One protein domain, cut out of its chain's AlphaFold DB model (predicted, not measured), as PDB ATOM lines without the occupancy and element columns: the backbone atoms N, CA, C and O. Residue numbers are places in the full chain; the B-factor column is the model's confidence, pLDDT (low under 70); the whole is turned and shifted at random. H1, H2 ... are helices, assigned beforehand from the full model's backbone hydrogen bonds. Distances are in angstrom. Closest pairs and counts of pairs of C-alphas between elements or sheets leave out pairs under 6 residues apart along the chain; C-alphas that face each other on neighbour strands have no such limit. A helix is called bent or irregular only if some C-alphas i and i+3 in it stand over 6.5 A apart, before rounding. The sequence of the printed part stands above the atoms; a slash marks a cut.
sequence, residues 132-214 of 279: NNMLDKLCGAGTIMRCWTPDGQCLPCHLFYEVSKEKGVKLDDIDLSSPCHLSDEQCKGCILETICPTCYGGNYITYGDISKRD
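What this domain is: This is residues 132 to 214 of the 279 residues of an uncharacterized protein of Bacteroides faecis (UniProt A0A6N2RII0). This is an elongated domain with little regular structure, in which two short helices, H1 and H3, sit side by side while the small H2 lies apart toward one end. Long loops, residues 132 to 157 and 168 to 190, run along its length. The 83 printed residues hold three named helices, H1, H2, H3, and no named strand; the class is all helix, with 23 residues in named elements. It is compact, radius of gyration of the C-alphas 13.1 A, spanning 41 by 24 by 16 A.

Where its parts are: Residues 147 to 148 pair antiparallel with 154 to 155. H1, residues 158 to 167, is 14.7 A long from C-alpha 158 at (16.085, -38.009, 42.266). H2 is residues 191 to 195, 8.4 A. H3, residues 200 to 207, 10.2 A, ends at C-alpha 207 (2.010, -46.635, 46.114).

How they stand to each other: H1 and H3 touch, closest C-alphas Leu 159 and Gly 201, 5.0 A, at a shallow tilt of 29 degrees, the same way. H2 is apart from both. H2 is irregular, but only just: C-alphas 191 and 194 are 6.52 A apart. Every O i to N i+4 pair is within hydrogen-bond range in H1 and H3; in H2 0 of 1 is, and 1 of 2 O i to N i+3 pairs.

The domain as a whole: The C-alphas farthest apart, Asp 151 and Gly 189, are 41.5 A apart. The printed part has no cut. The link H1 to H2 is long, 23 residues; H2 to H3 is tight. Mean pLDDT of the printed part is 88.8; no printed residue is under 70.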
ATOM      1  N   ASN A 132       0.492 -45.800  19.719       85.75
ATOM      2  CA  ASN A 132       1.370 -46.717  18.982       85.75
ATOM      3  C   ASN A 132       2.559 -46.013  18.304       85.75
ATOM      4  O   ASN A 132       3.482 -46.685  17.855       85.75
ATOM      5  N   ASN A 133       2.536 -44.679  18.218       85.25
ATOM      6  CA  ASN A 133       3.645 -43.873  17.703       85.25
ATOM      7  C   ASN A 133       4.563 -43.338  18.817       85.25
ATOM      8  O   ASN A 133       5.526 -42.628  18.527       85.25
ATOM      9  N   MET A 134       4.298 -43.667  20.086       79.94
ATOM     10  CA  MET A 134       5.209 -43.349  21.185       79.94
ATOM     11  C   MET A 134       6.367 -44.346  21.218       79.94
ATOM     12  O   MET A 134       6.163 -45.546  21.381       79.94
ATOM     13  N   LEU A 135       7.589 -43.832  21.084       76.75
ATOM     14  CA  LEU A 135       8.812 -44.640  21.106       76.75
ATOM     15  C   LEU A 135       9.326 -44.908  22.531       76.75
ATOM     16  O   LEU A 135       9.973 -45.923  22.764       76.75
ATOM     17  N   ASP A 136       9.057 -43.999  23.470       80.31
ATOM     18  CA  ASP A 136       9.444 -44.101  24.882       80.31
ATOM     19  C   ASP A 136       8.470 -43.269  25.740       80.31
ATOM     20  O   ASP A 136       7.636 -42.512  25.233       80.31
ATOM     21  N   LYS A 137       8.582 -43.403  27.061       85.69
ATOM     22  CA  LYS A 137       7.907 -42.557  28.049       85.69
ATOM     23  C   LYS A 137       8.345 -41.090  27.919       85.69
ATOM     24  O   LYS A 137       9.473 -40.785  27.543       85.69
ATOM     25  N   LEU A 138       7.472 -40.171  28.336       87.62
ATOM     26  CA  LEU A 138       7.743 -38.728  28.257       87.62
ATOM     27  C   LEU A 138       8.857 -38.258  29.210       87.62
ATOM     28  O   LEU A 138       9.517 -37.255  28.950       87.62
ATOM     29  N   CYS A 139       9.053 -38.942  30.341       88.62
ATOM     30  CA  CYS A 139      10.065 -38.555  31.322       88.62
ATOM     31  C   CYS A 139      11.423 -39.214  31.022       88.62
ATOM     32  O   CYS A 139      11.497 -40.381  30.654       88.62
ATOM     33  N   GLY A 140      12.524 -38.520  31.303       90.31
ATOM     34  CA  GLY A 140      13.864 -39.081  31.099       90.31
ATOM     35  C   GLY A 140      14.325 -40.105  32.146       90.31
ATOM     36  O   GLY A 140      15.476 -40.532  32.090       90.31
ATOM     37  N   ALA A 141      13.505 -40.441  33.150       92.56
ATOM     38  CA  ALA A 141      13.944 -41.255  34.285       92.56
ATOM     39  C   ALA A 141      14.424 -42.635  33.824       92.56
ATOM     40  O   ALA A 141      13.735 -43.319  33.070       92.56
ATOM     41  N   GLY A 142      15.608 -43.045  34.272       89.69
ATOM     42  CA  GLY A 142      16.204 -44.322  33.883       89.69
ATOM     43  C   GLY A 142      16.747 -44.360  32.449       89.69
ATOM     44  O   GLY A 142      17.315 -45.372  32.054       89.69
ATOM     45  N   THR A 143      16.637 -43.282  31.671       87.56
ATOM     46  CA  THR A 143      17.248 -43.168  30.338       87.56
ATOM     47  C   THR A 143      18.252 -42.022  30.335       87.56
ATOM     48  O   THR A 143      19.396 -42.208  30.751       87.56
ATOM     49  N   ILE A 144      17.823 -40.827  29.933       90.38
ATOM     50  CA  ILE A 144      18.653 -39.614  29.872       90.38
ATOM     51  C   ILE A 144      18.816 -38.923  31.234       90.38
ATOM     52  O   ILE A 144      19.646 -38.030  31.382       90.38
ATOM     53  N   MET A 145      18.032 -39.323  32.234       93.12
ATOM     54  CA  MET A 145      18.125 -38.863  33.615       93.12
ATOM     55  C   MET A 145      18.496 -40.040  34.515       93.12
ATOM     56  O   MET A 145      17.909 -41.118  34.435       93.12
ATOM     57  N   ARG A 146      19.476 -39.801  35.388       93.50
ATOM     58  CA  ARG A 146      19.945 -40.707  36.439       93.50
ATOM     59  C   ARG A 146      20.253 -39.884  37.687       93.50
ATOM     60  O   ARG A 146      20.569 -38.700  37.586       93.50
ATOM     61  N   CYS A 147      20.161 -40.498  38.859       94.56
ATOM     62  CA  CYS A 147      20.543 -39.898  40.132       94.56
ATOM     63  C   CYS A 147      21.626 -40.756  40.778       94.56
ATOM     64  O   CYS A 147      21.421 -41.947  40.977       94.56
ATOM     65  N   TRP A 148      22.764 -40.149  41.097       93.94
ATOM     66  CA  TRP A 148      23.836 -40.806  41.833       93.94
ATOM     67  C   TRP A 148      23.774 -40.362  43.289       93.94
ATOM     68  O   TRP A 148      23.874 -39.169  43.580       93.94
ATOM     69  N   THR A 149      23.566 -41.315  44.189       91.56
ATOM     70  CA  THR A 149      23.512 -41.063  45.630       91.56
ATOM     71  C   THR A 149      24.922 -40.812  46.190       91.56
ATOM     72  O   THR A 149      25.911 -41.215  45.567       91.56
ATOM     73  N   PRO A 150      25.067 -40.177  47.372       91.31
ATOM     74  CA  PRO A 150      26.384 -39.930  47.978       91.31
ATOM     75  C   PRO A 150      27.228 -41.193  48.219       91.31
ATOM     76  O   PRO A 150      28.452 -41.118  48.257       91.31
ATOM     77  N   ASP A 151      26.585 -42.349  48.372       89.19
ATOM     78  CA  ASP A 151      27.209 -43.661  48.561       89.19
ATOM     79  C   ASP A 151      27.364 -44.463  47.249       89.19
ATOM     80  O   ASP A 151      27.681 -45.654  47.280       89.19
ATOM     81  N   GLY A 152      27.155 -43.817  46.097       91.69
ATOM     82  CA  GLY A 152      27.484 -44.346  44.772       91.69
ATOM     83  C   GLY A 152      26.409 -45.209  44.108       91.69
ATOM     84  O   GLY A 152      26.684 -45.792  43.060       91.69
ATOM     85  N   GLN A 153      25.196 -45.305  44.663       92.25
ATOM     86  CA  GLN A 153      24.087 -45.989  43.996       92.25
ATOM     87  C   GLN A 153      23.558 -45.142  42.830       92.25
ATOM     88  O   GLN A 153      23.348 -43.939  42.969       92.25
ATOM     89  N   CYS A 154      23.305 -45.777  41.683       93.31
ATOM     90  CA  CYS A 154      22.631 -45.155  40.545       93.31
ATOM     91  C   CYS A 154      21.134 -45.483  40.581       93.31
ATOM     92  O   CYS A 154      20.754 -46.649  40.532       93.31
ATOM     93  N   LEU A 155      20.292 -44.457  40.650       94.75
ATOM     94  CA  LEU A 155      18.834 -44.547  40.662       94.75
ATOM     95  C   LEU A 155      18.239 -43.888  39.404       94.75
ATOM     96  O   LEU A 155      18.877 -43.015  38.802       94.75
ATOM     97  N   PRO A 156      17.009 -44.243  38.985       94.38
ATOM     98  CA  PRO A 156      16.436 -43.711  37.745       94.38
ATOM     99  C   PRO A 156      16.191 -42.195  37.754       94.38
ATOM    100  O   PRO A 156      16.276 -41.547  36.717       94.38
ATOM    101  N   CYS A 157      15.887 -41.602  38.907       94.44
ATOM    102  CA  CYS A 157      15.782 -40.154  39.091       94.44
ATOM    103  C   CYS A 157      15.879 -39.797  40.582       94.44
ATOM    104  O   CYS A 157      15.902 -40.681  41.439       94.44
ATOM    105  N   HIS A 158      15.918 -38.500  40.894       92.44
ATOM    106  CA  HIS A 158      16.085 -38.009  42.266       92.44
ATOM    107  C   HIS A 158      14.944 -38.408  43.219       92.44
ATOM    108  O   HIS A 158      15.187 -38.570  44.406       92.44
ATOM    109  N   LEU A 159      13.720 -38.636  42.730       92.19
ATOM    110  CA  LEU A 159      12.604 -39.038  43.599       92.19
ATOM    111  C   LEU A 159      12.777 -40.443  44.191       92.19
ATOM    112  O   LEU A 159      12.360 -40.688  45.316       92.19
ATOM    113  N   PHE A 160      13.447 -41.355  43.481       92.69
ATOM    114  CA  PHE A 160      13.776 -42.669  44.039       92.69
ATOM    115  C   PHE A 160      14.809 -42.563  45.171       92.69
ATOM    116  O   PHE A 160      14.796 -43.374  46.095       92.69
ATOM    117  N   TYR A 161      15.673 -41.541  45.142       92.50
ATOM    118  CA  TYR A 161      16.596 -41.290  46.246       92.50
ATOM    119  C   TYR A 161      15.862 -40.836  47.512       92.50
ATOM    120  O   TYR A 161      16.212 -41.294  48.596       92.50
ATOM    121  N   GLU A 162      14.810 -40.019  47.392       88.25
ATOM    122  CA  GLU A 162      14.000 -39.628  48.555       88.25
ATOM    123  C   GLU A 162      13.369 -40.849  49.241       88.25
ATOM    124  O   GLU A 162      13.430 -40.954  50.463       88.25
ATOM    125  N   VAL A 163      12.889 -41.840  48.475       85.62
ATOM    126  CA  VAL A 163      12.371 -43.101  49.044       85.62
ATOM    127  C   VAL A 163      13.463 -43.893  49.760       85.62
ATOM    128  O   VAL A 163      13.241 -44.395  50.863       85.62
ATOM    129  N   SER A 164      14.645 -44.013  49.148       86.31
ATOM    130  CA  SER A 164      15.796 -44.685  49.763       86.31
ATOM    131  C   SER A 164      16.182 -44.026  51.092       86.31
ATOM    132  O   SER A 164      16.390 -44.709  52.096       86.31
ATOM    133  N   LYS A 165      16.213 -42.689  51.110       87.75
ATOM    134  CA  LYS A 165      16.540 -41.871  52.278       87.75
ATOM    135  C   LYS A 165      15.497 -41.997  53.386       87.75
ATOM    136  O   LYS A 165      15.878 -42.167  54.538       87.75
ATOM    137  N   GLU A 166      14.210 -41.932  53.052       85.69
ATOM    138  CA  GLU A 166      13.116 -42.063  54.019       85.69
ATOM    139  C   GLU A 166      13.093 -43.453  54.664       85.69
ATOM    140  O   GLU A 166      12.947 -43.574  55.880       85.69
ATOM    141  N   LYS A 167      13.307 -44.506  53.868       83.31
ATOM    142  CA  LYS A 167      13.338 -45.888  54.366       83.31
ATOM    143  C   LYS A 167      14.668 -46.272  55.022       83.31
ATOM    144  O   LYS A 167      14.741 -47.314  55.666       83.31
ATOM    145  N   GLY A 168      15.720 -45.473  54.842       85.25
ATOM    146  CA  GLY A 168      17.067 -45.771  55.334       85.25
ATOM    147  C   GLY A 168      17.699 -47.011  54.692       85.25
ATOM    148  O   GLY A 168      18.579 -47.627  55.293       85.25
ATOM    149  N   VAL A 169      17.253 -47.403  53.494       86.12
ATOM    150  CA  VAL A 169      17.734 -48.598  52.781       86.12
ATOM    151  C   VAL A 169      18.004 -48.284  51.317       86.12
ATOM    152  O   VAL A 169      17.340 -47.439  50.710       86.12
ATOM    153  N   LYS A 170      18.972 -48.989  50.726       87.94
ATOM    154  CA  LYS A 170      19.158 -48.975  49.272       87.94
ATOM    155  C   LYS A 170      17.947 -49.610  48.610       87.94
ATOM    156  O   LYS A 170      17.409 -50.591  49.119       87.94
ATOM    157  N   LEU A 171      17.532 -49.044  47.487       88.12
ATOM    158  CA  LEU A 171      16.505 -49.663  46.657       88.12
ATOM    159  C   LEU A 171      17.129 -50.751  45.784       88.12
ATOM    160  O   LEU A 171      18.308 -50.657  45.439       88.12
ATOM    161  N   ASP A 172      16.340 -51.752  45.417       88.00
ATOM    162  CA  ASP A 172      16.710 -52.676  44.349       88.00
ATOM    163  C   ASP A 172      16.772 -51.944  42.998       88.00
ATOM    164  O   ASP A 172      16.405 -50.768  42.889       88.00
ATOM    165  N   ASP A 173      17.262 -52.625  41.961       86.44
ATOM    166  CA  ASP A 173      17.270 -52.062  40.612       86.44
ATOM    167  C   ASP A 173      15.835 -51.831  40.112       86.44
ATOM    168  O   ASP A 173      14.965 -52.694  40.241       86.44
ATOM    169  N   ILE A 174      15.584 -50.644  39.559       87.88
ATOM    170  CA  ILE A 174      14.265 -50.224  39.080       87.88
ATOM    171  C   ILE A 174      14.343 -50.079  37.568       87.88
ATOM    172  O   ILE A 174      14.894 -49.104  37.045       87.88
ATOM    173  N   ASP A 175      13.751 -51.044  36.873       85.56
ATOM    174  CA  ASP A 175      13.715 -51.065  35.421       85.56
ATOM    175  C   ASP A 175      12.594 -50.165  34.872       85.56
ATOM    176  O   ASP A 175      11.407 -50.404  35.089       85.56
ATOM    177  N   LEU A 176      12.986 -49.118  34.137       89.06
ATOM    178  CA  LEU A 176      12.088 -48.222  33.392       89.06
ATOM    179  C   LEU A 176      12.275 -48.339  31.869       89.06
ATOM    180  O   LEU A 176      11.914 -47.420  31.124       89.06
ATOM    181  N   SER A 177      12.908 -49.419  31.402       82.25
ATOM    182  CA  SER A 177      13.237 -49.626  29.987       82.25
ATOM    183  C   SER A 177      12.109 -50.263  29.179       82.25
ATOM    184  O   SER A 177      12.117 -50.140  27.959       82.25
ATOM    185  N   SER A 178      11.137 -50.903  29.838       79.88
ATOM    186  CA  SER A 178      10.051 -51.630  29.179       79.88
ATOM    187  C   SER A 178       8.717 -50.873  29.271       79.88
ATOM    188  O   SER A 178       8.055 -50.935  30.310       79.88
ATOM    189  N   PRO A 179       8.269 -50.170  28.206       74.38
ATOM    190  CA  PRO A 179       7.058 -49.347  28.247       74.38
ATOM    191  C   PRO A 179       5.786 -50.115  28.619       74.38
ATOM    192  O   PRO A 179       4.900 -49.553  29.259       74.38
ATOM    193  N   CYS A 180       5.700 -51.407  28.282       70.50
ATOM    194  CA  CYS A 180       4.536 -52.233  28.608       70.50
ATOM    195  C   CYS A 180       4.354 -52.483  30.116       70.50
ATOM    196  O   CYS A 180       3.266 -52.870  30.527       70.50
ATOM    197  N   HIS A 181       5.376 -52.228  30.940       77.94
ATOM    198  CA  HIS A 181       5.313 -52.337  32.404       77.94
ATOM    199  C   HIS A 181       5.172 -50.977  33.105       77.94
ATOM    200  O   HIS A 181       5.204 -50.901  34.330       77.94
ATOM    201  N   LEU A 182       5.030 -49.893  32.337       85.44
ATOM    202  CA  LEU A 182       4.971 -48.521  32.845       85.44
ATOM    203  C   LEU A 182       3.569 -47.908  32.788       85.44
ATOM    204  O   LEU A 182       3.379 -46.769  33.229       85.44
ATOM    205  N   SER A 183       2.599 -48.635  32.237       84.19
ATOM    206  CA  SER A 183       1.211 -48.195  32.156       84.19
ATOM    207  C   SER A 183       0.365 -48.883  33.222       84.19
ATOM    208  O   SER A 183       0.592 -50.042  33.561       84.19
ATOM    209  N   ASP A 184      -0.592 -48.138  33.759       89.81
ATOM    210  CA  ASP A 184      -1.600 -48.658  34.678       89.81
ATOM    211  C   ASP A 184      -2.732 -49.284  33.850       89.81
ATOM    212  O   ASP A 184      -3.080 -48.757  32.792       89.81
ATOM    213  N   GLU A 185      -3.367 -50.354  34.328       89.19
ATOM    214  CA  GLU A 185      -4.523 -50.954  33.648       89.19
ATOM    215  C   GLU A 185      -5.653 -49.937  33.424       89.19
ATOM    216  O   GLU A 185      -6.313 -49.965  32.384       89.19
ATOM    217  N   GLN A 186      -5.840 -48.973  34.336       90.38
ATOM    218  CA  GLN A 186      -6.836 -47.907  34.151       90.38
ATOM    219  C   GLN A 186      -6.494 -46.933  33.005       90.38
ATOM    220  O   GLN A 186      -7.356 -46.176  32.560       90.38
ATOM    221  N   CYS A 187      -5.242 -46.914  32.531       91.00
ATOM    222  CA  CYS A 187      -4.814 -46.100  31.393       91.00
ATOM    223  C   CYS A 187      -5.110 -46.771  30.046       91.00
ATOM    224  O   CYS A 187      -5.041 -46.106  29.011       91.00
ATOM    225  N   LYS A 188      -5.486 -48.055  30.028       88.75
ATOM    226  CA  LYS A 188      -5.756 -48.797  28.796       88.75
ATOM    227  C   LYS A 188      -6.851 -48.122  27.965       88.75
ATOM    228  O   LYS A 188      -7.997 -48.003  28.387       88.75
ATOM    229  N   GLY A 189      -6.492 -47.701  26.753       88.62
ATOM    230  CA  GLY A 189      -7.398 -46.995  25.838       88.62
ATOM    231  C   GLY A 189      -7.530 -45.489  26.100       88.62
ATOM    232  O   GLY A 189      -8.263 -44.814  25.379       88.62
ATOM    233  N   CYS A 190      -6.812 -44.934  27.078       93.94
ATOM    234  CA  CYS A 190      -6.769 -43.495  27.313       93.94
ATOM    235  C   CYS A 190      -5.883 -42.808  26.266       93.94
ATOM    236  O   CYS A 190      -4.657 -42.916  26.291       93.94
ATOM    237  N   ILE A 191      -6.486 -42.028  25.368       95.19
ATOM    238  CA  ILE A 191      -5.735 -41.334  24.305       95.19
ATOM    239  C   ILE A 191      -4.767 -40.267  24.848       95.19
ATOM    240  O   ILE A 191      -3.794 -39.904  24.182       95.19
ATOM    241  N   LEU A 192      -5.011 -39.784  26.072       95.38
ATOM    242  CA  LEU A 192      -4.197 -38.762  26.730       95.38
ATOM    243  C   LEU A 192      -2.887 -39.315  27.292       95.38
ATOM    244  O   LEU A 192      -2.046 -38.534  27.728       95.38
ATOM    245  N   GLU A 193      -2.672 -40.632  27.280       92.00
ATOM    246  CA  GLU A 193      -1.406 -41.227  27.721       92.00
ATOM    247  C   GLU A 193      -0.209 -40.679  26.924       92.00
ATOM    248  O   GLU A 193       0.857 -40.448  27.492       92.00
ATOM    249  N   THR A 194      -0.425 -40.329  25.652       91.69
ATOM    250  CA  THR A 194       0.558 -39.673  24.767       91.69
ATOM    251  C   THR A 194       1.064 -38.316  25.266       91.69
ATOM    252  O   THR A 194       2.125 -37.856  24.850       91.69
ATOM    253  N   ILE A 195       0.316 -37.662  26.157       92.81
ATOM    254  CA  ILE A 195       0.619 -36.337  26.716       92.81
ATOM    255  C   ILE A 195       0.606 -36.337  28.254       92.81
ATOM    256  O   ILE A 195       0.680 -35.276  28.878       92.81
ATOM    257  N   CYS A 196       0.493 -37.511  28.884       92.00
ATOM    258  CA  CYS A 196       0.370 -37.652  30.331       92.00
ATOM    259  C   CYS A 196       1.756 -37.607  30.995       92.00
ATOM    260  O   CYS A 196       2.561 -38.522  30.790       92.00
ATOM    261  N   PRO A 197       2.069 -36.587  31.822       88.62
ATOM    262  CA  PRO A 197       3.393 -36.425  32.419       88.62
ATOM    263  C   PRO A 197       3.574 -37.337  33.641       88.62
ATOM    264  O   PRO A 197       3.650 -36.887  34.783       88.62
ATOM    265  N   THR A 198       3.624 -38.642  33.392       90.25
ATOM    266  CA  THR A 198       3.783 -39.681  34.412       90.25
ATOM    267  C   THR A 198       5.007 -39.444  35.289       90.25
ATOM    268  O   THR A 198       6.135 -39.405  34.796       90.25
ATOM    269  N   CYS A 199       4.799 -39.378  36.602       91.62
ATOM    270  CA  CYS A 199       5.881 -39.322  37.575       91.62
ATOM    271  C   CYS A 199       6.096 -40.698  38.224       91.62
ATOM    272  O   CYS A 199       5.543 -40.981  39.282       91.62
ATOM    273  N   TYR A 200       6.932 -41.548  37.620       91.88
ATOM    274  CA  TYR A 200       7.207 -42.899  38.143       91.88
ATOM    275  C   TYR A 200       7.777 -42.895  39.566       91.88
ATOM    276  O   TYR A 200       7.409 -43.731  40.383       91.88
ATOM    277  N   GLY A 201       8.640 -41.922  39.883       91.19
ATOM    278  CA  GLY A 201       9.160 -41.754  41.240       91.19
ATOM    279  C   GLY A 201       8.071 -41.363  42.243       91.19
ATOM    280  O   GLY A 201       8.029 -41.912  43.335       91.19
ATOM    281  N   GLY A 202       7.151 -40.471  41.859       89.81
ATOM    282  CA  GLY A 202       6.008 -40.072  42.689       89.81
ATOM    283  C   GLY A 202       5.012 -41.210  42.918       89.81
ATOM    284  O   GLY A 202       4.555 -41.413  44.044       89.81
ATOM    285  N   ASN A 203       4.738 -41.995  41.874       91.62
ATOM    286  CA  ASN A 203       3.937 -43.216  41.972       91.62
ATOM    287  C   ASN A 203       4.582 -44.207  42.953       91.62
ATOM    288  O   ASN A 203       3.912 -44.725  43.843       91.62
ATOM    289  N   TYR A 204       5.900 -44.401  42.857       91.25
ATOM    290  CA  TYR A 204       6.636 -45.296  43.747       91.25
ATOM    291  C   TYR A 204       6.675 -44.803  45.202       91.25
ATOM    292  O   TYR A 204       6.496 -45.611  46.111       91.25
ATOM    293  N   ILE A 205       6.841 -43.493  45.433       88.44
ATOM    294  CA  ILE A 205       6.734 -42.874  46.770       88.44
ATOM    295  C   ILE A 205       5.374 -43.202  47.399       88.44
ATOM    296  O   ILE A 205       5.306 -43.626  48.548       88.44
ATOM    297  N   THR A 206       4.298 -43.020  46.634       87.69
ATOM    298  CA  THR A 206       2.930 -43.062  47.168       87.69
ATOM    299  C   THR A 206       2.386 -44.486  47.279       87.69
ATOM    300  O   THR A 206       1.731 -44.831  48.259       87.69
ATOM    301  N   TYR A 207       2.651 -45.326  46.276       89.62
ATOM    302  CA  TYR A 207       2.010 -46.635  46.114       89.62
ATOM    303  C   TYR A 207       2.988 -47.813  46.174       89.62
ATOM    304  O   TYR A 207       2.542 -48.960  46.162       89.62
ATOM    305  N   GLY A 208       4.302 -47.562  46.210       89.19
ATOM    306  CA  GLY A 208       5.325 -48.608  46.115       89.19
ATOM    307  C   GLY A 208       5.402 -49.283  44.742       89.19
ATOM    308  O   GLY A 208       6.040 -50.323  44.614       89.19
ATOM    309  N   ASP A 209       4.757 -48.706  43.725       90.44
ATOM    310  CA  ASP A 209       4.626 -49.270  42.383       90.44
ATOM    311  C   ASP A 209       4.784 -48.153  41.347       90.44
ATOM    312  O   ASP A 209       4.106 -47.128  41.413       90.44
ATOM    313  N   ILE A 210       5.709 -48.336  40.405       91.25
ATOM    314  CA  ILE A 210       6.002 -47.358  39.353       91.25
ATOM    315  C   ILE A 210       4.864 -47.246  38.327       91.25
ATOM    316  O   ILE A 210       4.654 -46.165  37.769       91.25
ATOM    317  N   SER A 211       4.126 -48.333  38.090       90.38
ATOM    318  CA  SER A 211       3.077 -48.412  37.069       90.38
ATOM    319  C   SER A 211       1.788 -47.720  37.518       90.38
ATOM    320  O   SER A 211       1.141 -47.046  36.713       90.38
ATOM    321  N   LYS A 212       1.463 -47.809  38.818       91.62
ATOM    322  CA  LYS A 212       0.228 -47.273  39.404       91.62
ATOM    323  C   LYS A 212       0.116 -45.774  39.228       91.62
ATOM    324  O   LYS A 212       0.942 -45.015  39.726       91.62
ATOM    325  N   ARG A 213      -0.940 -45.334  38.555       91.50
ATOM    326  CA  ARG A 213      -1.175 -43.926  38.284       91.50
ATOM    327  C   ARG A 213      -1.798 -43.238  39.482       91.50
ATOM    328  O   ARG A 213      -2.842 -43.652  39.978       91.50
ATOM    329  N   ASP A 214      -1.194 -42.125  39.873       91.25
ATOM    330  CA  ASP A 214      -1.800 -41.229  40.844       91.25
ATOM    331  C   ASP A 214      -3.141 -40.655  40.319       91.25
ATOM    332  O   ASP A 214      -3.164 -40.025  39.251       91.25
TER     333      ASP A 214